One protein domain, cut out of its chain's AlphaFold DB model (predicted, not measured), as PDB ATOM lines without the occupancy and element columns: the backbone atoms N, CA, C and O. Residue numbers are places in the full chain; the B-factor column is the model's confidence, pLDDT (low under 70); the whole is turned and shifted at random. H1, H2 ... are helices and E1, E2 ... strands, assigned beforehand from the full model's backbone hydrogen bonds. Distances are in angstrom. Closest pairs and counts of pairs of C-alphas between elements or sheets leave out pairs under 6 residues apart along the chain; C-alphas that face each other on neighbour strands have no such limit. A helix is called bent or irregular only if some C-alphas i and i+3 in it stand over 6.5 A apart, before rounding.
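What this domain is: This is residues 124 to 284 of the 789 residues of an uncharacterized protein of Streptomyces sp. IB201691-2A2 (UniProt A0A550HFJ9). A strongly twisted sheet of six strands makes the body, with H1 running along E3 over the E2 and E3 hairpin; at one end of the long axis H3 and H4 form a V, joined by the tight link between them. H5 lies at the other end of that axis. The 161 printed residues include five named helices and six named strands: along the chain come H1 to H4, then E1, then H5, then E2 to E6; the sheet is branched, its neighbour pairs, E1 and E5, E1 and E6, E2 and E3, E3 and E5, and E4 and E5, are antiparallel, and the class is mixed, helices and strands. The whole is compact, with a radius of gyration of the C-alphas of 17.2 A, and spans 59 by 30 by 26 A, only just elongated.

How they stand to each other: Look first at E5, residues 256 to 264, which bends by 56 degrees at residue 260. On one side of it is E1, residues 208 to 216, antiparallel, with N 211 and O 261 at 2.9 A. On the other side are E3, residues 242 to 245, with N 244 and O 262 at 2.8 A, and E4, residues 250 to 253, with N 251 and O 258 at 2.8 A; E4 and E5 are a hairpin. E5 lies on one side of E1, and on the other side of E1, beside its residues 209 to 214, find the edge strand E6, residues 277 to 283, with N 212 and O 280 at 2.9 A. Edge strand E2, residues 233 to 236, forms a hairpin with E3; N 235 and O 243 are 2.8 A apart. These neighbour pairs are antiparallel. H1, residues 124 to 134, is on the sheet at a height of 10.9 A, over E3 and only just over E2, with 3 C-alphas on E2; it runs along the strands, at 4 degrees to E3 on the local plane. H4, residues 182 to 197, touches H1 with residues 191 to 195 alone, the C-alphas of Leu 127 and Leu 195 being closest at 6.9 A; their tilt is shallow, 17 degrees, the same way. H3, residues 161 to 176, touches H4 at a steep tilt of 49 degrees, opposite ways, closest at the C-alphas of Ala 175 and Arg 185, 4.9 A. H2, residues 154 to 157, only just touches H1, with 3 pairs of C-alphas within 8 A, the closest being those of Leu 126 and Cys 155 at 5.2 A. H2, H3 and H5, residues 217 to 220, only graze the sheet; H4 is not on it. In H1 and H4 every O i to N i+4 pair is within hydrogen-bond range, in H3 8 of 12; H2 and H5 are too short for such a pair.

Where its parts are: Find C-alpha 124 at (-11.449, -48.100, 15.165), where H1 begins. H3 measures 22.8 A and is irregular, C-alphas 162 and 165 being 7.5 A apart, with a kink of 55 degrees near residue 168; H4 measures 22.4 A. E1 runs 24.7 A from C-alpha 208 at (-16.810, -49.352, -4.838), E5 24.0 A, and E6 17.9 A to C-alpha 283 at (-16.395, -43.901, -9.130).

The domain as a whole: The C-alphas farthest apart are those of Ala 178 and Pro 223, 61.0 A. The printed part has no cut. The links H1 to H2, H5 to E2 and E5 to E6 are long. Mean pLDDT of the printed part is 85.6; look for values under 70 at residue 160 and residues 222 to 230.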
ATOM      1  N   PHE A 124     -11.780 -46.676  15.293       87.00
ATOM      2  CA  PHE A 124     -11.449 -48.100  15.165       87.00
ATOM      3  C   PHE A 124     -12.711 -48.958  15.011       87.00
ATOM      4  O   PHE A 124     -12.738 -49.892  14.208       87.00
ATOM      5  N   ARG A 125     -13.794 -48.619  15.724       87.06
ATOM      6  CA  ARG A 125     -15.103 -49.272  15.552       87.06
ATOM      7  C   ARG A 125     -15.672 -49.077  14.153       87.06
ATOM      8  O   ARG A 125     -16.217 -50.025  13.599       87.06
ATOM      9  N   LEU A 126     -15.540 -47.880  13.581       87.06
ATOM     10  CA  LEU A 126     -15.952 -47.600  12.207       87.06
ATOM     11  C   LEU A 126     -15.200 -48.490  11.206       87.06
ATOM     12  O   LEU A 126     -15.832 -49.126  10.363       87.06
ATOM     13  N   LEU A 127     -13.871 -48.579  11.315       89.50
ATOM     14  CA  LEU A 127     -13.067 -49.412  10.412       89.50
ATOM     15  C   LEU A 127     -13.430 -50.896  10.526       89.50
ATOM     16  O   LEU A 127     -13.559 -51.581   9.514       89.50
ATOM     17  N   ARG A 128     -13.659 -51.388  11.747       90.38
ATOM     18  CA  ARG A 128     -14.098 -52.770  11.990       90.38
ATOM     19  C   ARG A 128     -15.484 -53.042  11.431       90.38
ATOM     20  O   ARG A 128     -15.668 -54.080  10.810       90.38
ATOM     21  N   LEU A 129     -16.420 -52.103  11.572       88.50
ATOM     22  CA  LEU A 129     -17.756 -52.208  10.981       88.50
ATOM     23  C   LEU A 129     -17.677 -52.380   9.456       88.50
ATOM     24  O   LEU A 129     -18.380 -53.215   8.888       88.50
ATOM     25  N   PHE A 130     -16.801 -51.625   8.788       88.06
ATOM     26  CA  PHE A 130     -16.565 -51.781   7.351       88.06
ATOM     27  C   PHE A 130     -15.858 -53.097   7.014       88.06
ATOM     28  O   PHE A 130     -16.288 -53.785   6.092       88.06
ATOM     29  N   GLY A 131     -14.834 -53.492   7.773       89.00
ATOM     30  CA  GLY A 131     -14.132 -54.765   7.573       89.00
ATOM     31  C   GLY A 131     -15.023 -55.995   7.795       89.00
ATOM     32  O   GLY A 131     -14.919 -56.989   7.080       89.00
ATOM     33  N   GLU A 132     -15.941 -55.947   8.761       88.94
ATOM     34  CA  GLU A 132     -16.959 -56.983   8.985       88.94
ATOM     35  C   GLU A 132     -17.936 -57.086   7.812       88.94
ATOM     36  O   GLU A 132     -18.243 -58.196   7.368       88.94
ATOM     37  N   ALA A 133     -18.379 -55.942   7.279       87.12
ATOM     38  CA  ALA A 133     -19.234 -55.893   6.100       87.12
ATOM     39  C   ALA A 133     -18.512 -56.423   4.847       87.12
ATOM     40  O   ALA A 133     -19.086 -57.228   4.115       87.12
ATOM     41  N   LEU A 134     -17.241 -56.053   4.643       87.31
ATOM     42  CA  LEU A 134     -16.397 -56.540   3.544       87.31
ATOM     43  C   LEU A 134     -16.197 -58.056   3.580       87.31
ATOM     44  O   LEU A 134     -16.335 -58.725   2.558       87.31
ATOM     45  N   ARG A 135     -15.943 -58.616   4.768       86.56
ATOM     46  CA  ARG A 135     -15.791 -60.067   4.961       86.56
ATOM     47  C   ARG A 135     -17.121 -60.830   4.946       86.56
ATOM     48  O   ARG A 135     -17.115 -62.051   5.093       86.56
ATOM     49  N   GLY A 136     -18.255 -60.139   4.797       80.56
ATOM     50  CA  GLY A 136     -19.587 -60.748   4.776       80.56
ATOM     51  C   GLY A 136     -19.982 -61.411   6.099       80.56
ATOM     52  O   GLY A 136     -20.750 -62.370   6.093       80.56
ATOM     53  N   ILE A 137     -19.435 -60.936   7.224       79.12
ATOM     54  CA  ILE A 137     -19.717 -61.481   8.563       79.12
ATOM     55  C   ILE A 137     -21.113 -61.046   9.033       79.12
ATOM     56  O   ILE A 137     -21.792 -61.784   9.746       79.12
ATOM     57  N   THR A 138     -21.555 -59.858   8.620       79.56
ATOM     58  CA  THR A 138     -22.857 -59.299   8.992       79.56
ATOM     59  C   THR A 138     -23.989 -59.969   8.215       79.56
ATOM     60  O   THR A 138     -23.952 -60.042   6.986       79.56
ATOM     61  N   GLU A 139     -25.029 -60.418   8.922       82.56
ATOM     62  CA  GLU A 139     -26.201 -61.019   8.281       82.56
ATOM     63  C   GLU A 139     -26.916 -60.011   7.355       82.56
ATOM     64  O   GLU A 139     -27.208 -58.886   7.779       82.56
ATOM     65  N   PRO A 140     -27.232 -60.395   6.100       84.31
ATOM     66  CA  PRO A 140     -28.001 -59.561   5.186       84.31
ATOM     67  C   PRO A 140     -29.369 -59.202   5.760       84.31
ATOM     68  O   PRO A 140     -30.080 -60.059   6.293       84.31
ATOM     69  N   VAL A 141     -29.785 -57.948   5.592       86.62
ATOM     70  CA  VAL A 141     -31.150 -57.569   5.961       86.62
ATOM     71  C   VAL A 141     -32.164 -58.137   4.957       86.62
ATOM     72  O   VAL A 141     -31.875 -58.210   3.760       86.62
ATOM     73  N   PRO A 142     -33.382 -58.506   5.402       84.19
ATOM     74  CA  PRO A 142     -34.446 -58.910   4.490       84.19
ATOM     75  C   PRO A 142     -34.760 -57.827   3.451       84.19
ATOM     76  O   PRO A 142     -34.775 -56.633   3.770       84.19
ATOM     77  N   ALA A 143     -35.066 -58.250   2.223       80.50
ATOM     78  CA  ALA A 143     -35.430 -57.351   1.131       80.50
ATOM     79  C   ALA A 143     -36.592 -56.415   1.523       80.50
ATOM     80  O   ALA A 143     -37.561 -56.841   2.153       80.50
ATOM     81  N   GLY A 144     -36.494 -55.139   1.141       81.12
ATOM     82  CA  GLY A 144     -37.492 -54.115   1.460       81.12
ATOM     83  C   GLY A 144     -37.285 -53.400   2.800       81.12
ATOM     84  O   GLY A 144     -37.992 -52.431   3.078       81.12
ATOM     85  N   ARG A 145     -36.320 -53.821   3.632       85.50
ATOM     86  CA  ARG A 145     -35.994 -53.116   4.878       85.50
ATOM     87  C   ARG A 145     -35.160 -51.859   4.603       85.50
ATOM     88  O   ARG A 145     -34.150 -51.910   3.909       85.50
ATOM     89  N   LEU A 146     -35.578 -50.731   5.179       87.75
ATOM     90  CA  LEU A 146     -34.913 -49.432   5.031       87.75
ATOM     91  C   LEU A 146     -33.748 -49.271   6.014       87.75
ATOM     92  O   LEU A 146     -33.849 -49.715   7.160       87.75
ATOM     93  N   HIS A 147     -32.712 -48.521   5.623       87.38
ATOM     94  CA  HIS A 147     -31.637 -48.104   6.539       87.38
ATOM     95  C   HIS A 147     -32.176 -47.309   7.742       87.38
ATOM     96  O   HIS A 147     -31.687 -47.457   8.857       87.38
ATOM     97  N   LEU A 148     -33.249 -46.538   7.535       84.75
ATOM     98  CA  LEU A 148     -33.925 -45.741   8.566       84.75
ATOM     99  C   LEU A 148     -34.591 -46.595   9.661       84.75
ATOM    100  O   LEU A 148     -34.899 -46.091  10.736       84.75
ATOM    101  N   ALA A 149     -34.828 -47.882   9.390       83.69
ATOM    102  CA  ALA A 149     -35.420 -48.834  10.330       83.69
ATOM    103  C   ALA A 149     -34.365 -49.647  11.108       83.69
ATOM    104  O   ALA A 149     -34.709 -50.633  11.777       83.69
ATOM    105  N   LEU A 150     -33.085 -49.290  10.977       84.38
ATOM    106  CA  LEU A 150     -31.963 -49.913  11.673       84.38
ATOM    107  C   LEU A 150     -31.445 -48.991  12.795       84.38
ATOM    108  O   LEU A 150     -31.515 -47.767  12.657       84.38
ATOM    109  N   PRO A 151     -30.920 -49.547  13.907       82.62
ATOM    110  CA  PRO A 151     -30.345 -48.748  14.989       82.62
ATOM    111  C   PRO A 151     -29.178 -47.897  14.492       82.62
ATOM    112  O   PRO A 151     -28.300 -48.408  13.804       82.62
ATOM    113  N   GLU A 152     -29.149 -46.616  14.855       81.75
ATOM    114  CA  GLU A 152     -28.091 -45.698  14.427       81.75
ATOM    115  C   GLU A 152     -26.688 -46.208  14.801       81.75
ATOM    116  O   GLU A 152     -26.407 -46.508  15.963       81.75
ATOM    117  N   GLN A 153     -25.780 -46.218  13.821       84.56
ATOM    118  CA  GLN A 153     -24.363 -46.522  14.015       84.56
ATOM    119  C   GLN A 153     -23.583 -45.219  14.213       84.56
ATOM    120  O   GLN A 153     -23.112 -44.598  13.260       84.56
ATOM    121  N   ARG A 154     -23.455 -44.775  15.471       77.44
ATOM    122  CA  ARG A 154     -22.843 -43.475  15.812       77.44
ATOM    123  C   ARG A 154     -21.393 -43.324  15.344       77.44
ATOM    124  O   ARG A 154     -20.991 -42.204  15.041       77.44
ATOM    125  N   CYS A 155     -20.645 -44.421  15.224       77.44
ATOM    126  CA  CYS A 155     -19.269 -44.414  14.720       77.44
ATOM    127  C   CYS A 155     -19.154 -43.901  13.271       77.44
ATOM    128  O   CYS A 155     -18.118 -43.362  12.903       77.44
ATOM    129  N   LEU A 156     -20.229 -43.936  12.468       78.06
ATOM    130  CA  LEU A 156     -20.258 -43.320  11.130       78.06
ATOM    131  C   LEU A 156     -20.139 -41.788  11.156       78.06
ATOM    132  O   LEU A 156     -19.957 -41.171  10.111       78.06
ATOM    133  N   ARG A 157     -20.241 -41.162  12.336       75.62
ATOM    134  CA  ARG A 157     -20.001 -39.725  12.533       75.62
ATOM    135  C   ARG A 157     -18.533 -39.401  12.839       75.62
ATOM    136  O   ARG A 157     -18.190 -38.224  12.896       75.62
ATOM    137  N   ALA A 158     -17.690 -40.409  13.075       71.12
ATOM    138  CA  ALA A 158     -16.328 -40.219  13.574       71.12
ATOM    139  C   ALA A 158     -15.355 -39.672  12.516       71.12
ATOM    140  O   ALA A 158     -14.355 -39.055  12.877       71.12
ATOM    141  N   MET A 159     -15.632 -39.871  11.221       72.38
ATOM    142  CA  MET A 159     -14.740 -39.465  10.130       72.38
ATOM    143  C   MET A 159     -15.505 -39.146   8.839       72.38
ATOM    144  O   MET A 159     -16.575 -39.704   8.587       72.38
ATOM    145  N   GLY A 160     -14.937 -38.273   7.999       68.94
ATOM    146  CA  GLY A 160     -15.389 -38.073   6.623       68.94
ATOM    147  C   GLY A 160     -15.115 -39.315   5.773       68.94
ATOM    148  O   GLY A 160     -13.982 -39.599   5.408       68.94
ATOM    149  N   TRP A 161     -16.156 -40.078   5.451       70.88
ATOM    150  CA  TRP A 161     -16.054 -41.302   4.643       70.88
ATOM    151  C   TRP A 161     -15.615 -41.031   3.196       70.88
ATOM    152  O   TRP A 161     -15.070 -41.926   2.557       70.88
ATOM    153  N   GLU A 162     -15.821 -39.813   2.681       73.12
ATOM    154  CA  GLU A 162     -15.367 -39.409   1.342       73.12
ATOM    155  C   GLU A 162     -13.839 -39.485   1.194       73.12
ATOM    156  O   GLU A 162     -13.337 -39.699   0.091       73.12
ATOM    157  N   ASP A 163     -13.104 -39.387   2.305       75.81
ATOM    158  CA  ASP A 163     -11.644 -39.401   2.317       75.81
ATOM    159  C   ASP A 163     -11.042 -40.814   2.358       75.81
ATOM    160  O   ASP A 163      -9.835 -40.961   2.137       75.81
ATOM    161  N   LEU A 164     -11.852 -41.860   2.595       83.69
ATOM    162  CA  LEU A 164     -11.390 -43.246   2.761       83.69
ATOM    163  C   LEU A 164     -10.436 -43.727   1.645       83.69
ATOM    164  O   LEU A 164      -9.411 -44.315   1.986       83.69
ATOM    165  N   PRO A 165     -10.660 -43.430   0.343       85.75
ATOM    166  CA  PRO A 165      -9.743 -43.840  -0.726       85.75
ATOM    167  C   PRO A 165      -8.341 -43.227  -0.623       85.75
ATOM    168  O   PRO A 165      -7.387 -43.762  -1.181       85.75
ATOM    169  N   THR A 166      -8.213 -42.081   0.049       85.38
ATOM    170  CA  THR A 166      -6.940 -41.364   0.224       85.38
ATOM    171  C   THR A 166      -6.365 -41.503   1.629       85.38
ATOM    172  O   THR A 166      -5.178 -41.249   1.824       85.38
ATOM    173  N   LEU A 167      -7.168 -41.940   2.603       87.81
ATOM    174  CA  LEU A 167      -6.821 -41.946   4.021       87.81
ATOM    175  C   LEU A 167      -5.501 -42.673   4.294       87.81
ATOM    176  O   LEU A 167      -4.613 -42.091   4.909       87.81
ATOM    177  N   SER A 168      -5.327 -43.894   3.784       92.12
ATOM    178  CA  SER A 168      -4.101 -44.683   3.978       92.12
ATOM    179  C   SER A 168      -2.856 -43.943   3.484       92.12
ATOM    180  O   SER A 168      -1.842 -43.893   4.175       92.12
ATOM    181  N   ALA A 169      -2.937 -43.295   2.321       92.31
ATOM    182  CA  ALA A 169      -1.831 -42.516   1.770       92.31
ATOM    183  C   ALA A 169      -1.528 -41.272   2.623       92.31
ATOM    184  O   ALA A 169      -0.368 -40.979   2.908       92.31
ATOM    185  N   LEU A 170      -2.554 -40.563   3.094       90.25
ATOM    186  CA  LEU A 170      -2.385 -39.381   3.945       90.25
ATOM    187  C   LEU A 170      -1.783 -39.733   5.309       90.25
ATOM    188  O   LEU A 170      -0.876 -39.045   5.785       90.25
ATOM    189  N   VAL A 171      -2.259 -40.822   5.917       92.25
ATOM    190  CA  VAL A 171      -1.750 -41.332   7.192       92.25
ATOM    191  C   VAL A 171      -0.312 -41.817   7.027       92.25
ATOM    192  O   VAL A 171       0.529 -41.457   7.846       92.25
ATOM    193  N   ALA A 172       0.007 -42.545   5.949       94.38
ATOM    194  CA  ALA A 172       1.371 -42.975   5.647       94.38
ATOM    195  C   ALA A 172       2.314 -41.785   5.446       94.38
ATOM    196  O   ALA A 172       3.357 -41.721   6.093       94.38
ATOM    197  N   LEU A 173       1.930 -40.784   4.646       92.19
ATOM    198  CA  LEU A 173       2.739 -39.579   4.471       92.19
ATOM    199  C   LEU A 173       3.005 -38.891   5.818       92.19
ATOM    200  O   LEU A 173       4.161 -38.644   6.162       92.19
ATOM    201  N   ARG A 174       1.958 -38.620   6.611       89.94
ATOM    202  CA  ARG A 174       2.101 -37.943   7.910       89.94
ATOM    203  C   ARG A 174       2.915 -38.774   8.905       89.94
ATOM    204  O   ARG A 174       3.745 -38.214   9.615       89.94
ATOM    205  N   ALA A 175       2.716 -40.088   8.956       92.94
ATOM    206  CA  ALA A 175       3.493 -40.989   9.804       92.94
ATOM    207  C   ALA A 175       4.949 -41.127   9.335       92.94
ATOM    208  O   ALA A 175       5.817 -41.425  10.149       92.94
ATOM    209  N   GLY A 176       5.234 -40.901   8.053       91.31
ATOM    210  CA  GLY A 176       6.572 -40.972   7.473       91.31
ATOM    211  C   GLY A 176       7.389 -39.692   7.638       91.31
ATOM    212  O   GLY A 176       8.609 -39.767   7.756       91.31
ATOM    213  N   THR A 177       6.767 -38.510   7.702       87.44
ATOM    214  CA  THR A 177       7.513 -37.239   7.703       87.44
ATOM    215  C   THR A 177       8.163 -36.905   9.052       87.44
ATOM    216  O   THR A 177       7.667 -37.248  10.129       87.44
ATOM    217  N   ALA A 178       9.290 -36.187   9.018       77.88
ATOM    218  CA  ALA A 178      10.016 -35.739  10.213       77.88
ATOM    219  C   ALA A 178       9.229 -34.750  11.100       77.88
ATOM    220  O   ALA A 178       9.542 -34.604  12.277       77.88
ATOM    221  N   GLY A 179       8.209 -34.072  10.559       72.62
ATOM    222  CA  GLY A 179       7.439 -33.048  11.277       72.62
ATOM    223  C   GLY A 179       6.451 -33.582  12.320       72.62
ATOM    224  O   GLY A 179       5.916 -32.797  13.107       72.62
ATOM    225  N   THR A 180       6.206 -34.892  12.326       84.31
ATOM    226  CA  THR A 180       5.232 -35.560  13.199       84.31
ATOM    227  C   THR A 180       5.892 -36.021  14.497       84.31
ATOM    228  O   THR A 180       6.845 -36.797  14.470       84.31
ATOM    229  N   GLY A 181       5.385 -35.568  15.647       82.94
ATOM    230  CA  GLY A 181       5.878 -36.024  16.952       82.94
ATOM    231  C   GLY A 181       5.630 -37.520  17.178       82.94
ATOM    232  O   GLY A 181       4.651 -38.065  16.667       82.94
ATOM    233  N   ASP A 182       6.488 -38.169  17.966       86.31
ATOM    234  CA  ASP A 182       6.496 -39.630  18.144       86.31
ATOM    235  C   ASP A 182       5.139 -40.189  18.585       86.31
ATOM    236  O   ASP A 182       4.657 -41.163  18.018       86.31
ATOM    237  N   HIS A 183       4.458 -39.512  19.511       86.75
ATOM    238  CA  HIS A 183       3.136 -39.932  19.976       86.75
ATOM    239  C   HIS A 183       2.080 -39.961  18.855       86.75
ATOM    240  O   HIS A 183       1.335 -40.930  18.719       86.75
ATOM    241  N   HIS A 184       2.036 -38.926  18.008       88.00
ATOM    242  CA  HIS A 184       1.137 -38.908  16.849       88.00
ATOM    243  C   HIS A 184       1.558 -39.940  15.801       88.00
ATOM    244  O   HIS A 184       0.703 -40.558  15.178       88.00
ATOM    245  N   ARG A 185       2.865 -40.154  15.613       91.25
ATOM    246  CA  ARG A 185       3.393 -41.144  14.669       91.25
ATOM    247  C   ARG A 185       2.969 -42.561  15.046       91.25
ATOM    248  O   ARG A 185       2.499 -43.293  14.184       91.25
ATOM    249  N   GLU A 186       3.079 -42.920  16.323       91.38
ATOM    250  CA  GLU A 186       2.626 -44.214  16.839       91.38
ATOM    251  C   GLU A 186       1.119 -44.412  16.651       91.38
ATOM    252  O   GLU A 186       0.685 -45.491  16.245       91.38
ATOM    253  N   ALA A 187       0.321 -43.367  16.891       91.56
ATOM    254  CA  ALA A 187      -1.123 -43.426  16.686       91.56
ATOM    255  C   ALA A 187      -1.501 -43.614  15.205       91.56
ATOM    256  O   ALA A 187      -2.394 -44.398  14.885       91.56
ATOM    257  N   LEU A 188      -0.798 -42.934  14.294       93.06
ATOM    258  CA  LEU A 188      -1.002 -43.058  12.848       93.06
ATOM    259  C   LEU A 188      -0.539 -44.420  12.308       93.06
ATOM    260  O   LEU A 188      -1.219 -44.988  11.457       93.06
ATOM    261  N   ASP A 189       0.564 -44.984  12.818       94.44
ATOM    262  CA  ASP A 189       0.980 -46.351  12.470       94.44
ATOM    263  C   ASP A 189      -0.059 -47.390  12.917       94.44
ATOM    264  O   ASP A 189      -0.391 -48.297  12.155       94.44
ATOM    265  N   ALA A 190      -0.631 -47.228  14.117       93.19
ATOM    266  CA  ALA A 190      -1.712 -48.088  14.598       93.19
ATOM    267  C   ALA A 190      -2.977 -47.974  13.728       93.19
ATOM    268  O   ALA A 190      -3.621 -48.984  13.447       93.19
ATOM    269  N   LEU A 191      -3.311 -46.767  13.257       92.81
ATOM    270  CA  LEU A 191      -4.422 -46.556  12.327       92.81
ATOM    271  C   LEU A 191      -4.172 -47.230  10.968       92.81
ATOM    272  O   LEU A 191      -5.071 -47.885  10.445       92.81
ATOM    273  N   LEU A 192      -2.956 -47.130  10.410       94.00
ATOM    274  CA  LEU A 192      -2.583 -47.857   9.185       94.00
ATOM    275  C   LEU A 192      -2.650 -49.369   9.373       94.00
ATOM    276  O   LEU A 192      -3.123 -50.072   8.487       94.00
ATOM    277  N   ALA A 193      -2.202 -49.863  10.528       93.31
ATOM    278  CA  ALA A 193      -2.285 -51.276  10.868       93.31
ATOM    279  C   ALA A 193      -3.730 -51.783  10.846       93.31
ATOM    280  O   ALA A 193      -3.992 -52.866  10.328       93.31
ATOM    281  N   GLU A 194      -4.660 -51.004  11.400       93.25
ATOM    282  CA  GLU A 194      -6.079 -51.358  11.402       93.25
ATOM    283  C   GLU A 194      -6.674 -51.278   9.991       93.25
ATOM    284  O   GLU A 194      -7.401 -52.184   9.600       93.25
ATOM    285  N   LEU A 195      -6.329 -50.263   9.191       92.62
ATOM    286  CA  LEU A 195      -6.762 -50.180   7.788       92.62
ATOM    287  C   LEU A 195      -6.303 -51.397   6.970       92.62
ATOM    288  O   LEU A 195      -7.106 -51.960   6.226       92.62
ATOM    289  N   ASP A 196      -5.049 -51.830   7.132       90.81
ATOM    290  CA  ASP A 196      -4.525 -53.053   6.508       90.81
ATOM    291  C   ASP A 196      -5.303 -54.290   7.001       90.81
ATOM    292  O   ASP A 196      -5.760 -55.102   6.196       90.81
ATOM    293  N   ALA A 197      -5.514 -54.421   8.317       90.81
ATOM    294  CA  ALA A 197      -6.189 -55.573   8.926       90.81
ATOM    295  C   ALA A 197      -7.681 -55.702   8.559       90.81
ATOM    296  O   ALA A 197      -8.247 -56.797   8.637       90.81
ATOM    297  N   GLN A 198      -8.326 -54.594   8.189       91.75
ATOM    298  CA  GLN A 198      -9.720 -54.562   7.744       91.75
ATOM    299  C   GLN A 198      -9.874 -54.576   6.214       91.75
ATOM    300  O   GLN A 198     -10.993 -54.422   5.737       91.75
ATOM    301  N   GLU A 199      -8.787 -54.768   5.452       89.81
ATOM    302  CA  GLU A 199      -8.784 -54.745   3.975       89.81
ATOM    303  C   GLU A 199      -9.278 -53.404   3.390       89.81
ATOM    304  O   GLU A 199      -9.835 -53.329   2.297       89.81
ATOM    305  N   LEU A 200      -9.049 -52.313   4.129       90.12
ATOM    306  CA  LEU A 200      -9.436 -50.946   3.762       90.12
ATOM    307  C   LEU A 200      -8.252 -50.100   3.289       90.12
ATOM    308  O   LEU A 200      -8.449 -48.994   2.789       90.12
ATOM    309  N   ALA A 201      -7.024 -50.600   3.439       89.62
ATOM    310  CA  ALA A 201      -5.832 -49.858   3.060       89.62
ATOM    311  C   ALA A 201      -5.732 -49.614   1.547       89.62
ATOM    312  O   ALA A 201      -5.321 -48.531   1.125       89.62
ATOM    313  N   VAL A 202      -6.141 -50.601   0.743       90.12
ATOM    314  CA  VAL A 202      -6.212 -50.535  -0.722       90.12
ATOM    315  C   VAL A 202      -7.610 -50.964  -1.155       90.12
ATOM    316  O   VAL A 202      -7.952 -52.139  -1.071       90.12
ATOM    317  N   LEU A 203      -8.418 -50.008  -1.615       89.75
ATOM    318  CA  LEU A 203      -9.775 -50.275  -2.085       89.75
ATOM    319  C   LEU A 203      -9.772 -50.686  -3.561       89.75
ATOM    320  O   LEU A 203      -9.138 -50.026  -4.386       89.75
ATOM    321  N   ASP A 204     -10.532 -51.727  -3.896       89.06
ATOM    322  CA  ASP A 204     -10.745 -52.139  -5.284       89.06
ATOM    323  C   ASP A 204     -11.677 -51.139  -6.006       89.06
ATOM    324  O   ASP A 204     -12.856 -51.028  -5.647       89.06
ATOM    325  N   PRO A 205     -11.197 -50.391  -7.016       89.25
ATOM    326  CA  PRO A 205     -12.025 -49.426  -7.726       89.25
ATOM    327  C   PRO A 205     -13.221 -50.069  -8.436       89.25
ATOM    328  O   PRO A 205     -14.196 -49.363  -8.693       89.25
ATOM    329  N   ASP A 206     -13.201 -51.369  -8.734       90.44
ATOM    330  CA  ASP A 206     -14.292 -52.052  -9.431       90.44
ATOM    331  C   ASP A 206     -15.440 -52.447  -8.497       90.44
ATOM    332  O   ASP A 206     -16.574 -52.581  -8.959       90.44
ATOM    333  N   HIS A 207     -15.195 -52.526  -7.185       92.25
ATOM    334  CA  HIS A 207     -16.204 -52.914  -6.189       92.25
ATOM    335  C   HIS A 207     -16.842 -51.739  -5.446       92.25
ATOM    336  O   HIS A 207     -17.835 -51.940  -4.752       92.25
ATOM    337  N   TRP A 208     -16.326 -50.515  -5.589       93.06
ATOM    338  CA  TRP A 208     -16.810 -49.352  -4.838       93.06
ATOM    339  C   TRP A 208     -17.394 -48.248  -5.728       93.06
ATOM    340  O   TRP A 208     -16.757 -47.757  -6.668       93.06
ATOM    341  N   ARG A 209     -18.596 -47.767  -5.389       93.75
ATOM    342  CA  ARG A 209     -19.231 -46.596  -6.021       93.75
ATOM    343  C   ARG A 209     -19.771 -45.626  -4.979       93.75
ATOM    344  O   ARG A 209     -20.305 -46.031  -3.952       93.75
ATOM    345  N   ARG A 210     -19.703 -44.334  -5.295       92.44
ATOM    346  CA  ARG A 210     -20.541 -43.316  -4.657       92.44
ATOM    347  C   ARG A 210     -21.879 -43.318  -5.377       92.44
ATOM    348  O   ARG A 210     -21.906 -43.153  -6.595       92.44
ATOM    349  N   VAL A 211     -22.965 -43.504  -4.644       93.88
ATOM    350  CA  VAL A 211     -24.308 -43.595  -5.217       93.88
ATOM    351  C   VAL A 211     -25.243 -42.565  -4.606       93.88
ATOM    352  O   VAL A 211     -25.102 -42.180  -3.447       93.88
ATOM    353  N   GLU A 212     -26.215 -42.131  -5.393       93.81
ATOM    354  CA  GLU A 212     -27.374 -41.385  -4.914       93.81
ATOM    355  C   GLU A 212     -28.593 -42.292  -5.024       93.81
ATOM    356  O   GLU A 212     -28.916 -42.792  -6.104       93.81
ATOM    357  N   LEU A 213     -29.255 -42.527  -3.896       93.94
ATOM    358  CA  LEU A 213     -30.389 -43.438  -3.790       93.94
ATOM    359  C   LEU A 213     -31.644 -42.657  -3.410       93.94
ATOM    360  O   LEU A 213     -31.662 -41.949  -2.405       93.94
ATOM    361  N   ARG A 214     -32.707 -42.797  -4.203       93.12
ATOM    362  CA  ARG A 214     -34.000 -42.147  -3.968       93.12
ATOM    363  C   ARG A 214     -34.962 -43.084  -3.251       93.12
ATOM    364  O   ARG A 214     -35.123 -44.232  -3.657       93.12
ATOM    365  N   LEU A 215     -35.650 -42.549  -2.247       91.44
ATOM    366  CA  LEU A 215     -36.876 -43.111  -1.688       91.44
ATOM    367  C   LEU A 215     -38.066 -42.251  -2.106       91.44
ATOM    368  O   LEU A 215     -37.995 -41.021  -2.070       91.44
ATOM    369  N   ASP A 216     -39.148 -42.909  -2.509       90.00
ATOM    370  CA  ASP A 216     -40.390 -42.250  -2.904       90.00
ATOM    371  C   ASP A 216     -41.105 -41.608  -1.706       90.00
ATOM    372  O   ASP A 216     -41.020 -42.100  -0.578       90.00
ATOM    373  N   GLN A 217     -41.832 -40.518  -1.958       87.31
ATOM    374  CA  GLN A 217     -42.599 -39.801  -0.938       87.31
ATOM    375  C   GLN A 217     -43.606 -40.702  -0.205       87.31
ATOM    376  O   GLN A 217     -43.785 -40.553   1.003       87.31
ATOM    377  N   SER A 218     -44.203 -41.678  -0.897       85.25
ATOM    378  CA  SER A 218     -45.177 -42.616  -0.322       85.25
ATOM    379  C   SER A 218     -44.633 -43.448   0.845       85.25
ATOM    380  O   SER A 218     -45.409 -43.917   1.670       85.25
ATOM    381  N   ILE A 219     -43.308 -43.597   0.967       82.69
ATOM    382  CA  ILE A 219     -42.654 -44.285   2.094       82.69
ATOM    383  C   ILE A 219     -42.764 -43.478   3.398       82.69
ATOM    384  O   ILE A 219     -42.713 -44.043   4.490       82.69
ATOM    385  N   PHE A 220     -42.917 -42.157   3.294       80.81
ATOM    386  CA  PHE A 220     -42.983 -41.235   4.429       80.81
ATOM    387  C   PHE A 220     -44.422 -40.837   4.794       80.81
ATOM    388  O   PHE A 220     -44.623 -40.051   5.717       80.81
ATOM    389  N   GLU A 221     -45.426 -41.383   4.101       76.75
ATOM    390  CA  GLU A 221     -46.839 -41.039   4.267       76.75
ATOM    391  C   GLU A 221     -47.670 -42.284   4.634       76.75
ATOM    392  O   GLU A 221     -47.570 -43.325   3.994       76.75
ATOM    393  N   GLY A 222     -48.522 -42.189   5.667       65.75
ATOM    394  CA  GLY A 222     -49.486 -43.239   6.042       65.75
ATOM    395  C   GLY A 222     -49.318 -43.849   7.449       65.75
ATOM    396  O   GLY A 222     -48.408 -43.480   8.197       65.75
ATOM    397  N   PRO A 223     -50.213 -44.778   7.855       48.78
ATOM    398  CA  PRO A 223     -50.167 -45.426   9.166       48.78
ATOM    399  C   PRO A 223     -48.998 -46.419   9.224       48.78
ATOM    400  O   PRO A 223     -49.069 -47.505   8.656       48.78
ATOM    401  N   GLY A 224     -47.912 -46.025   9.891       56.75
ATOM    402  CA  GLY A 224     -46.642 -46.763   9.924       56.75
ATOM    403  C   GLY A 224     -45.439 -45.945   9.447       56.75
ATOM    404  O   GLY A 224     -44.310 -46.402   9.610       56.75
ATOM    405  N   ALA A 225     -45.660 -44.732   8.921       60.94
ATOM    406  CA  ALA A 225     -44.593 -43.773   8.668       60.94
ATOM    407  C   ALA A 225     -43.912 -43.409   9.999       60.94
ATOM    408  O   ALA A 225     -44.471 -42.698  10.837       60.94
ATOM    409  N   GLY A 226     -42.722 -43.961  10.229       56.69
ATOM    410  CA  GLY A 226     -41.889 -43.582  11.361       56.69
ATOM    411  C   GLY A 226     -41.452 -42.125  11.242       56.69
ATOM    412  O   GLY A 226     -41.295 -41.588  10.145       56.69
ATOM    413  N   ASN A 227     -41.219 -41.479  12.383       56.03
ATOM    414  CA  ASN A 227     -40.605 -40.155  12.430       56.03
ATOM    415  C   ASN A 227     -39.099 -40.313  12.133       56.03
ATOM    416  O   ASN A 227     -38.256 -40.267  13.029       56.03
ATOM    417  N   TYR A 228     -38.769 -40.643  10.880       63.00
ATOM    418  CA  TYR A 228     -37.417 -40.993  10.469       63.00
ATOM    419  C   TYR A 228     -36.566 -39.726  10.372       63.00
ATOM    420  O   TYR A 228     -36.684 -38.928   9.436       63.00
ATOM    421  N   THR A 229     -35.720 -39.545  11.381       59.06
ATOM    422  CA  THR A 229     -34.603 -38.603  11.334       59.06
ATOM    423  C   THR A 229     -33.467 -39.217  10.518       59.06
ATOM    424  O   THR A 229     -33.399 -40.435  10.370       59.06
ATOM    425  N   SER A 230     -32.599 -38.380   9.945       66.62
ATOM    426  CA  SER A 230     -31.399 -38.833   9.232       66.62
ATOM    427  C   SER A 230     -30.569 -39.728  10.163       66.62
ATOM    428  O   SER A 230     -30.107 -39.257  11.202       66.62
ATOM    429  N   THR A 231     -30.430 -41.022   9.857       73.69
ATOM    430  CA  THR A 231     -29.651 -41.974  10.665       73.69
ATOM    431  C   THR A 231     -28.510 -42.560   9.848       73.69
ATOM    432  O   THR A 231     -28.708 -43.070   8.747       73.69
ATOM    433  N   GLY A 232     -27.298 -42.511  10.409       83.69
ATOM    434  CA  GLY A 232     -26.149 -43.191   9.820       83.69
ATOM    435  C   GLY A 232     -26.257 -44.703  10.026       83.69
ATOM    436  O   GLY A 232     -26.435 -45.152  11.165       83.69
ATOM    437  N   ASN A 233     -26.146 -45.497   8.959       88.44
ATOM    438  CA  ASN A 233     -26.178 -46.958   9.043       88.44
ATOM    439  C   ASN A 233     -25.420 -47.667   7.904       88.44
ATOM    440  O   ASN A 233     -25.214 -47.096   6.837       88.44
ATOM    441  N   VAL A 234     -25.062 -48.938   8.108       90.06
ATOM    442  CA  VAL A 234     -24.586 -49.851   7.059       90.06
ATOM    443  C   VAL A 234     -25.685 -50.872   6.795       90.06
ATOM    444  O   VAL A 234     -26.040 -51.632   7.687       90.06
ATOM    445  N   LEU A 235     -26.211 -50.891   5.574       91.88
ATOM    446  CA  LEU A 235     -27.239 -51.810   5.102       91.88
ATOM    447  C   LEU A 235     -26.571 -53.025   4.428       91.88
ATOM    448  O   LEU A 235     -26.157 -52.903   3.272       91.88
ATOM    449  N   PRO A 236     -26.445 -54.187   5.098       91.12
ATOM    450  CA  PRO A 236     -25.821 -55.373   4.523       91.12
ATOM    451  C   PRO A 236     -26.794 -56.059   3.559       91.12
ATOM    452  O   PRO A 236     -27.960 -56.283   3.894       91.12
ATOM    453  N   LEU A 237     -26.321 -56.403   2.367       90.44
ATOM    454  CA  LEU A 237     -27.085 -57.053   1.306       90.44
ATOM    455  C   LEU A 237     -26.560 -58.476   1.059       90.44
ATOM    456  O   LEU A 237     -25.541 -58.911   1.597       90.44
ATOM    457  N   HIS A 238     -27.277 -59.238   0.235       85.56
ATOM    458  CA  HIS A 238     -26.834 -60.573  -0.161       85.56
ATOM    459  C   HIS A 238     -25.574 -60.520  -1.038       85.56
ATOM    460  O   HIS A 238     -25.347 -59.562  -1.771       85.56
ATOM    461  N   GLY A 239     -24.771 -61.587  -0.990       83.00
ATOM    462  CA  GLY A 239     -23.579 -61.719  -1.835       83.00
ATOM    463  C   GLY A 239     -22.391 -60.853  -1.406       83.00
ATOM    464  O   GLY A 239     -21.530 -60.583  -2.233       83.00
ATOM    465  N   GLY A 240     -22.347 -60.408  -0.143       85.06
ATOM    466  CA  GLY A 240     -21.260 -59.572   0.392       85.06
ATOM    467  C   GLY A 240     -21.337 -58.098  -0.025       85.06
ATOM    468  O   GLY A 240     -20.439 -57.316   0.280       85.06
ATOM    469  N   ALA A 241     -22.406 -57.708  -0.721       91.69
ATOM    470  CA  ALA A 241     -22.676 -56.319  -1.047       91.69
ATOM    471  C   ALA A 241     -23.240 -55.579   0.175       91.69
ATOM    472  O   ALA A 241     -23.919 -56.170   1.013       91.69
ATOM    473  N   PHE A 242     -22.991 -54.279   0.290       93.62
ATOM    474  CA  PHE A 242     -23.575 -53.447   1.344       93.62
ATOM    475  C   PHE A 242     -23.601 -51.974   0.943       93.62
ATOM    476  O   PHE A 242     -22.800 -51.516   0.127       93.62
ATOM    477  N   VAL A 243     -24.519 -51.220   1.548       93.25
ATOM    478  CA  VAL A 243     -24.650 -49.776   1.328       93.25
ATOM    479  C   VAL A 243     -24.418 -49.030   2.634       93.25
ATOM    480  O   VAL A 243     -25.121 -49.253   3.617       93.25
ATOM    481  N   VAL A 244     -23.450 -48.121   2.651       91.25
ATOM    482  CA  VAL A 244     -23.198 -47.223   3.781       91.25
ATOM    483  C   VAL A 244     -23.983 -45.936   3.565       91.25
ATOM    484  O   VAL A 244     -23.734 -45.214   2.602       91.25
ATOM    485  N   PHE A 245     -24.903 -45.644   4.480       88.56
ATOM    486  CA  PHE A 245     -25.647 -44.392   4.574       88.56
ATOM    487  C   PHE A 245     -25.011 -43.524   5.661       88.56
ATOM    488  O   PHE A 245     -25.137 -43.836   6.846       88.56
ATOM    489  N   PRO A 246     -24.301 -42.452   5.296       79.12
ATOM    490  CA  PRO A 246     -23.747 -41.516   6.256       79.12
ATOM    491  C   PRO A 246     -24.829 -40.632   6.872       79.12
ATOM    492  O   PRO A 246     -25.918 -40.460   6.329       79.12
ATOM    493  N   PHE A 247     -24.513 -40.030   8.015       75.31
ATOM    494  CA  PHE A 247     -25.412 -39.080   8.658       75.31
ATOM    495  C   PHE A 247     -25.494 -37.764   7.863       75.31
ATOM    496  O   PHE A 247     -24.461 -37.203   7.499       75.31
ATOM    497  N   GLY A 248     -26.705 -37.233   7.664       72.81
ATOM    498  CA  GLY A 248     -26.922 -35.880   7.136       72.81
ATOM    499  C   GLY A 248     -26.679 -35.703   5.634       72.81
ATOM    500  O   GLY A 248     -26.500 -34.574   5.186       72.81
ATOM    501  N   THR A 249     -26.658 -36.786   4.852       75.00
ATOM    502  CA  THR A 249     -26.499 -36.747   3.384       75.00
ATOM    503  C   THR A 249     -27.830 -36.778   2.628       75.00
ATOM    504  O   THR A 249     -27.845 -36.997   1.413       75.00
ATOM    505  N   ASP A 250     -28.949 -36.592   3.329       81.69
ATOM    506  CA  ASP A 250     -30.282 -36.582   2.744       81.69
ATOM    507  C   ASP A 250     -30.683 -35.199   2.219       81.69
ATOM    508  O   ASP A 250     -30.445 -34.164   2.839       81.69
ATOM    509  N   GLN A 251     -31.323 -35.188   1.054       83.50
ATOM    510  CA  GLN A 251     -31.876 -33.998   0.423       83.50
ATOM    511  C   GLN A 251     -33.351 -34.228   0.107       83.50
ATOM    512  O   GLN A 251     -33.739 -35.265  -0.442       83.50
ATOM    513  N   HIS A 252     -34.177 -33.242   0.453       83.00
ATOM    514  CA  HIS A 252     -35.580 -33.225   0.058       83.00
ATOM    515  C   HIS A 252     -35.672 -32.829  -1.414       83.00
ATOM    516  O   HIS A 252     -35.100 -31.820  -1.824       83.00
ATOM    517  N   VAL A 253     -36.390 -33.629  -2.195       84.75
ATOM    518  CA  VAL A 253     -36.620 -33.396  -3.623       84.75
ATOM    519  C   VAL A 253     -38.103 -33.562  -3.934       84.75
ATOM    520  O   VAL A 253     -38.851 -34.158  -3.154       84.75
ATOM    521  N   ASP A 254     -38.539 -33.087  -5.096       82.44
ATOM    522  CA  ASP A 254     -39.926 -33.262  -5.520       82.44
ATOM    523  C   ASP A 254     -40.290 -34.755  -5.614       82.44
ATOM    524  O   ASP A 254     -39.720 -35.536  -6.390       82.44
ATOM    525  N   GLY A 255     -41.261 -35.162  -4.792       82.81
ATOM    526  CA  GLY A 255     -41.755 -36.537  -4.728       82.81
ATOM    527  C   GLY A 255     -40.837 -37.518  -3.988       82.81
ATOM    528  O   GLY A 255     -40.876 -38.709  -4.303       82.81
ATOM    529  N   GLY A 256     -39.997 -37.066  -3.051       88.19
ATOM    530  CA  GLY A 256     -39.321 -37.966  -2.112       88.19
ATOM    531  C   GLY A 256     -38.047 -37.409  -1.476       88.19
ATOM    532  O   GLY A 256     -37.871 -36.203  -1.307       88.19
ATOM    533  N   ARG A 257     -37.132 -38.315  -1.115       90.38
ATOM    534  CA  ARG A 257     -35.817 -37.976  -0.543       90.38
ATOM    535  C   ARG A 257     -34.699 -38.694  -1.290       90.38
ATOM    536  O   ARG A 257     -34.841 -39.872  -1.617       90.38
ATOM    537  N   VAL A 258     -33.590 -38.000  -1.530       90.50
ATOM    538  CA  VAL A 258     -32.358 -38.568  -2.104       90.50
ATOM    539  C   VAL A 258     -31.293 -38.639  -1.022       90.50
ATOM    540  O   VAL A 258     -31.114 -37.683  -0.278       90.50
ATOM    541  N   TYR A 259     -30.589 -39.764  -0.951       90.00
ATOM    542  CA  TYR A 259     -29.521 -40.023   0.007       90.00
ATOM    543  C   TYR A 259     -28.212 -40.245  -0.742       90.00
ATOM    544  O   TYR A 259     -28.138 -41.122  -1.606       90.00
ATOM    545  N   GLY A 260     -27.172 -39.488  -0.391       89.81
ATOM    546  CA  GLY A 260     -25.804 -39.815  -0.794       89.81
ATOM    547  C   GLY A 260     -25.267 -40.983   0.036       89.81
ATOM    548  O   GLY A 260     -25.309 -40.918   1.265       89.81
ATOM    549  N   ALA A 261     -24.771 -42.035  -0.615       91.12
ATOM    550  CA  ALA A 261     -24.302 -43.264   0.026       91.12
ATOM    551  C   ALA A 261     -23.057 -43.854  -0.667       91.12
ATOM    552  O   ALA A 261     -22.727 -43.502  -1.803       91.12
ATOM    553  N   LEU A 262     -22.377 -44.782   0.013       91.62
ATOM    554  CA  LEU A 262     -21.359 -45.647  -0.593       91.62
ATOM    555  C   LEU A 262     -21.936 -47.030  -0.837       91.62
ATOM    556  O   LEU A 262     -22.550 -47.605   0.056       91.62
ATOM    557  N   PHE A 263     -21.692 -47.576  -2.018       93.94
ATOM    558  CA  PHE A 263     -22.096 -48.923  -2.373       93.94
ATOM    559  C   PHE A 263     -20.852 -49.764  -2.645       93.94
ATOM    560  O   PHE A 263     -20.109 -49.484  -3.589       93.94
ATOM    561  N   HIS A 264     -20.644 -50.777  -1.807       94.19
ATOM    562  CA  HIS A 264     -19.728 -51.871  -2.084       94.19
ATOM    563  C   HIS A 264     -20.497 -53.053  -2.687       94.19
ATOM    564  O   HIS A 264     -21.440 -53.555  -2.070       94.19
ATOM    565  N   ASP A 265     -20.101 -53.502  -3.875       93.75
ATOM    566  CA  ASP A 265     -20.669 -54.672  -4.546       93.75
ATOM    567  C   ASP A 265     -19.550 -55.505  -5.197       93.75
ATOM    568  O   ASP A 265     -19.049 -55.122  -6.260       93.75
ATOM    569  N   PRO A 266     -19.191 -56.671  -4.621       91.19
ATOM    570  CA  PRO A 266     -18.200 -57.584  -5.199       91.19
ATOM    571  C   PRO A 266     -18.554 -58.094  -6.601       91.19
ATOM    572  O   PRO A 266     -17.704 -58.624  -7.305       91.19
ATOM    573  N   SER A 267     -19.823 -58.004  -7.012       90.31
ATOM    574  CA  SER A 267     -20.248 -58.431  -8.344       90.31
ATOM    575  C   SER A 267     -20.118 -57.345  -9.414       90.31
ATOM    576  O   SER A 267     -20.299 -57.639 -10.598       90.31
ATOM    577  N   GLY A 268     -19.836 -56.101  -9.008       89.12
ATOM    578  CA  GLY A 268     -19.684 -54.944  -9.889       89.12
ATOM    579  C   GLY A 268     -20.972 -54.486 -10.586       89.12
ATOM    580  O   GLY A 268     -20.899 -53.668 -11.506       89.12
ATOM    581  N   ARG A 269     -22.150 -55.000 -10.198       89.75
ATOM    582  CA  ARG A 269     -23.433 -54.670 -10.848       89.75
ATOM    583  C   ARG A 269     -24.068 -53.396 -10.294       89.75
ATOM    584  O   ARG A 269     -24.728 -52.684 -11.044       89.75
ATOM    585  N   PHE A 270     -23.854 -53.102  -9.012       90.75
ATOM    586  CA  PHE A 270     -24.371 -51.929  -8.299       90.75
ATOM    587  C   PHE A 270     -25.893 -51.761  -8.421       90.75
ATOM    588  O   PHE A 270     -26.414 -50.653  -8.577       90.75
ATOM    589  N   GLU A 271     -26.624 -52.872  -8.340       90.56
ATOM    590  CA  GLU A 271     -28.087 -52.878  -8.369       90.56
ATOM    591  C   GLU A 271     -28.653 -52.307  -7.062       90.56
ATOM    592  O   GLU A 271     -28.388 -52.826  -5.977       90.56
ATOM    593  N   ALA A 272     -29.436 -51.228  -7.152       89.44
ATOM    594  CA  ALA A 272     -30.025 -50.613  -5.966       89.44
ATOM    595  C   ALA A 272     -30.981 -51.589  -5.250       89.44
ATOM    596  O   ALA A 272     -31.852 -52.182  -5.895       89.44
ATOM    597  N   PRO A 273     -30.861 -51.748  -3.918       90.00
ATOM    598  CA  PRO A 273     -31.756 -52.618  -3.169       90.00
ATOM    599  C   PRO A 273     -33.164 -52.018  -3.125       90.00
ATOM    600  O   PRO A 273     -33.324 -50.834  -2.854       90.00
ATOM    601  N   ALA A 274     -34.211 -52.822  -3.320       87.25
ATOM    602  CA  ALA A 274     -35.581 -52.344  -3.117       87.25
ATOM    603  C   ALA A 274     -35.791 -51.897  -1.650       87.25
ATOM    604  O   ALA A 274     -35.340 -52.603  -0.741       87.25
ATOM    605  N   PRO A 275     -36.488 -50.774  -1.383       90.75
ATOM    606  CA  PRO A 275     -37.261 -49.937  -2.311       90.75
ATOM    607  C   PRO A 275     -36.495 -48.710  -2.856       90.75
ATOM    608  O   PRO A 275     -37.121 -47.750  -3.301       90.75
ATOM    609  N   TYR A 276     -35.162 -48.700  -2.792       92.44
ATOM    610  CA  TYR A 276     -34.349 -47.596  -3.295       92.44
ATOM    611  C   TYR A 276     -34.256 -47.627  -4.822       92.44
ATOM    612  O   TYR A 276     -34.049 -48.678  -5.428       92.44
ATOM    613  N   THR A 277     -34.319 -46.449  -5.433       93.50
ATOM    614  CA  THR A 277     -34.042 -46.268  -6.862       93.50
ATOM    615  C   THR A 277     -32.691 -45.589  -7.035       93.50
ATOM    616  O   THR A 277     -32.441 -44.547  -6.425       93.50
ATOM    617  N   LEU A 278     -31.820 -46.152  -7.876       95.31
ATOM    618  CA  LEU A 278     -30.535 -45.538  -8.212       95.31
ATOM    619  C   LEU A 278     -30.756 -44.267  -9.040       95.31
ATOM    620  O   LEU A 278     -31.339 -44.325 -10.120       95.31
ATOM    621  N   VAL A 279     -30.283 -43.129  -8.537       94.19
ATOM    622  CA  VAL A 279     -30.296 -41.840  -9.245       94.19
ATOM    623  C   VAL A 279     -28.990 -41.646 -10.002       94.19
ATOM    624  O   VAL A 279     -28.994 -41.332 -11.190       94.19
ATOM    625  N   SER A 280     -27.863 -41.854  -9.322       93.44
ATOM    626  CA  SER A 280     -26.539 -41.762  -9.926       93.44
ATOM    627  C   SER A 280     -25.562 -42.729  -9.260       93.44
ATOM    628  O   SER A 280     -25.715 -43.075  -8.090       93.44
ATOM    629  N   ALA A 281     -24.562 -43.177 -10.019       93.75
ATOM    630  CA  ALA A 281     -23.431 -43.956  -9.528       93.75
ATOM    631  C   ALA A 281     -22.141 -43.397 -10.140       93.75
ATOM    632  O   ALA A 281     -22.011 -43.305 -11.360       93.75
ATOM    633  N   LYS A 282     -21.193 -43.002  -9.291       91.75
ATOM    634  CA  LYS A 282     -19.906 -42.408  -9.669       91.75
ATOM    635  C   LYS A 282     -18.759 -43.240  -9.080       91.75
ATOM    636  O   LYS A 282     -18.943 -43.854  -8.025       91.75
ATOM    637  N   PRO A 283     -17.575 -43.275  -9.721       90.50
ATOM    638  CA  PRO A 283     -16.395 -43.901  -9.130       90.50
ATOM    639  C   PRO A 283     -16.094 -43.311  -7.748       90.50
ATOM    640  O   PRO A 283     -16.108 -42.091  -7.584       90.50
ATOM    641  N   PHE A 284     -15.844 -44.174  -6.762       88.00
ATOM    642  CA  PHE A 284     -15.444 -43.739  -5.421       88.00
ATOM    643  C   PHE A 284     -13.926 -43.545  -5.330       88.00
ATOM    644  O   PHE A 284     -13.443 -42.514  -4.870       88.00
TER     645      PHE A 284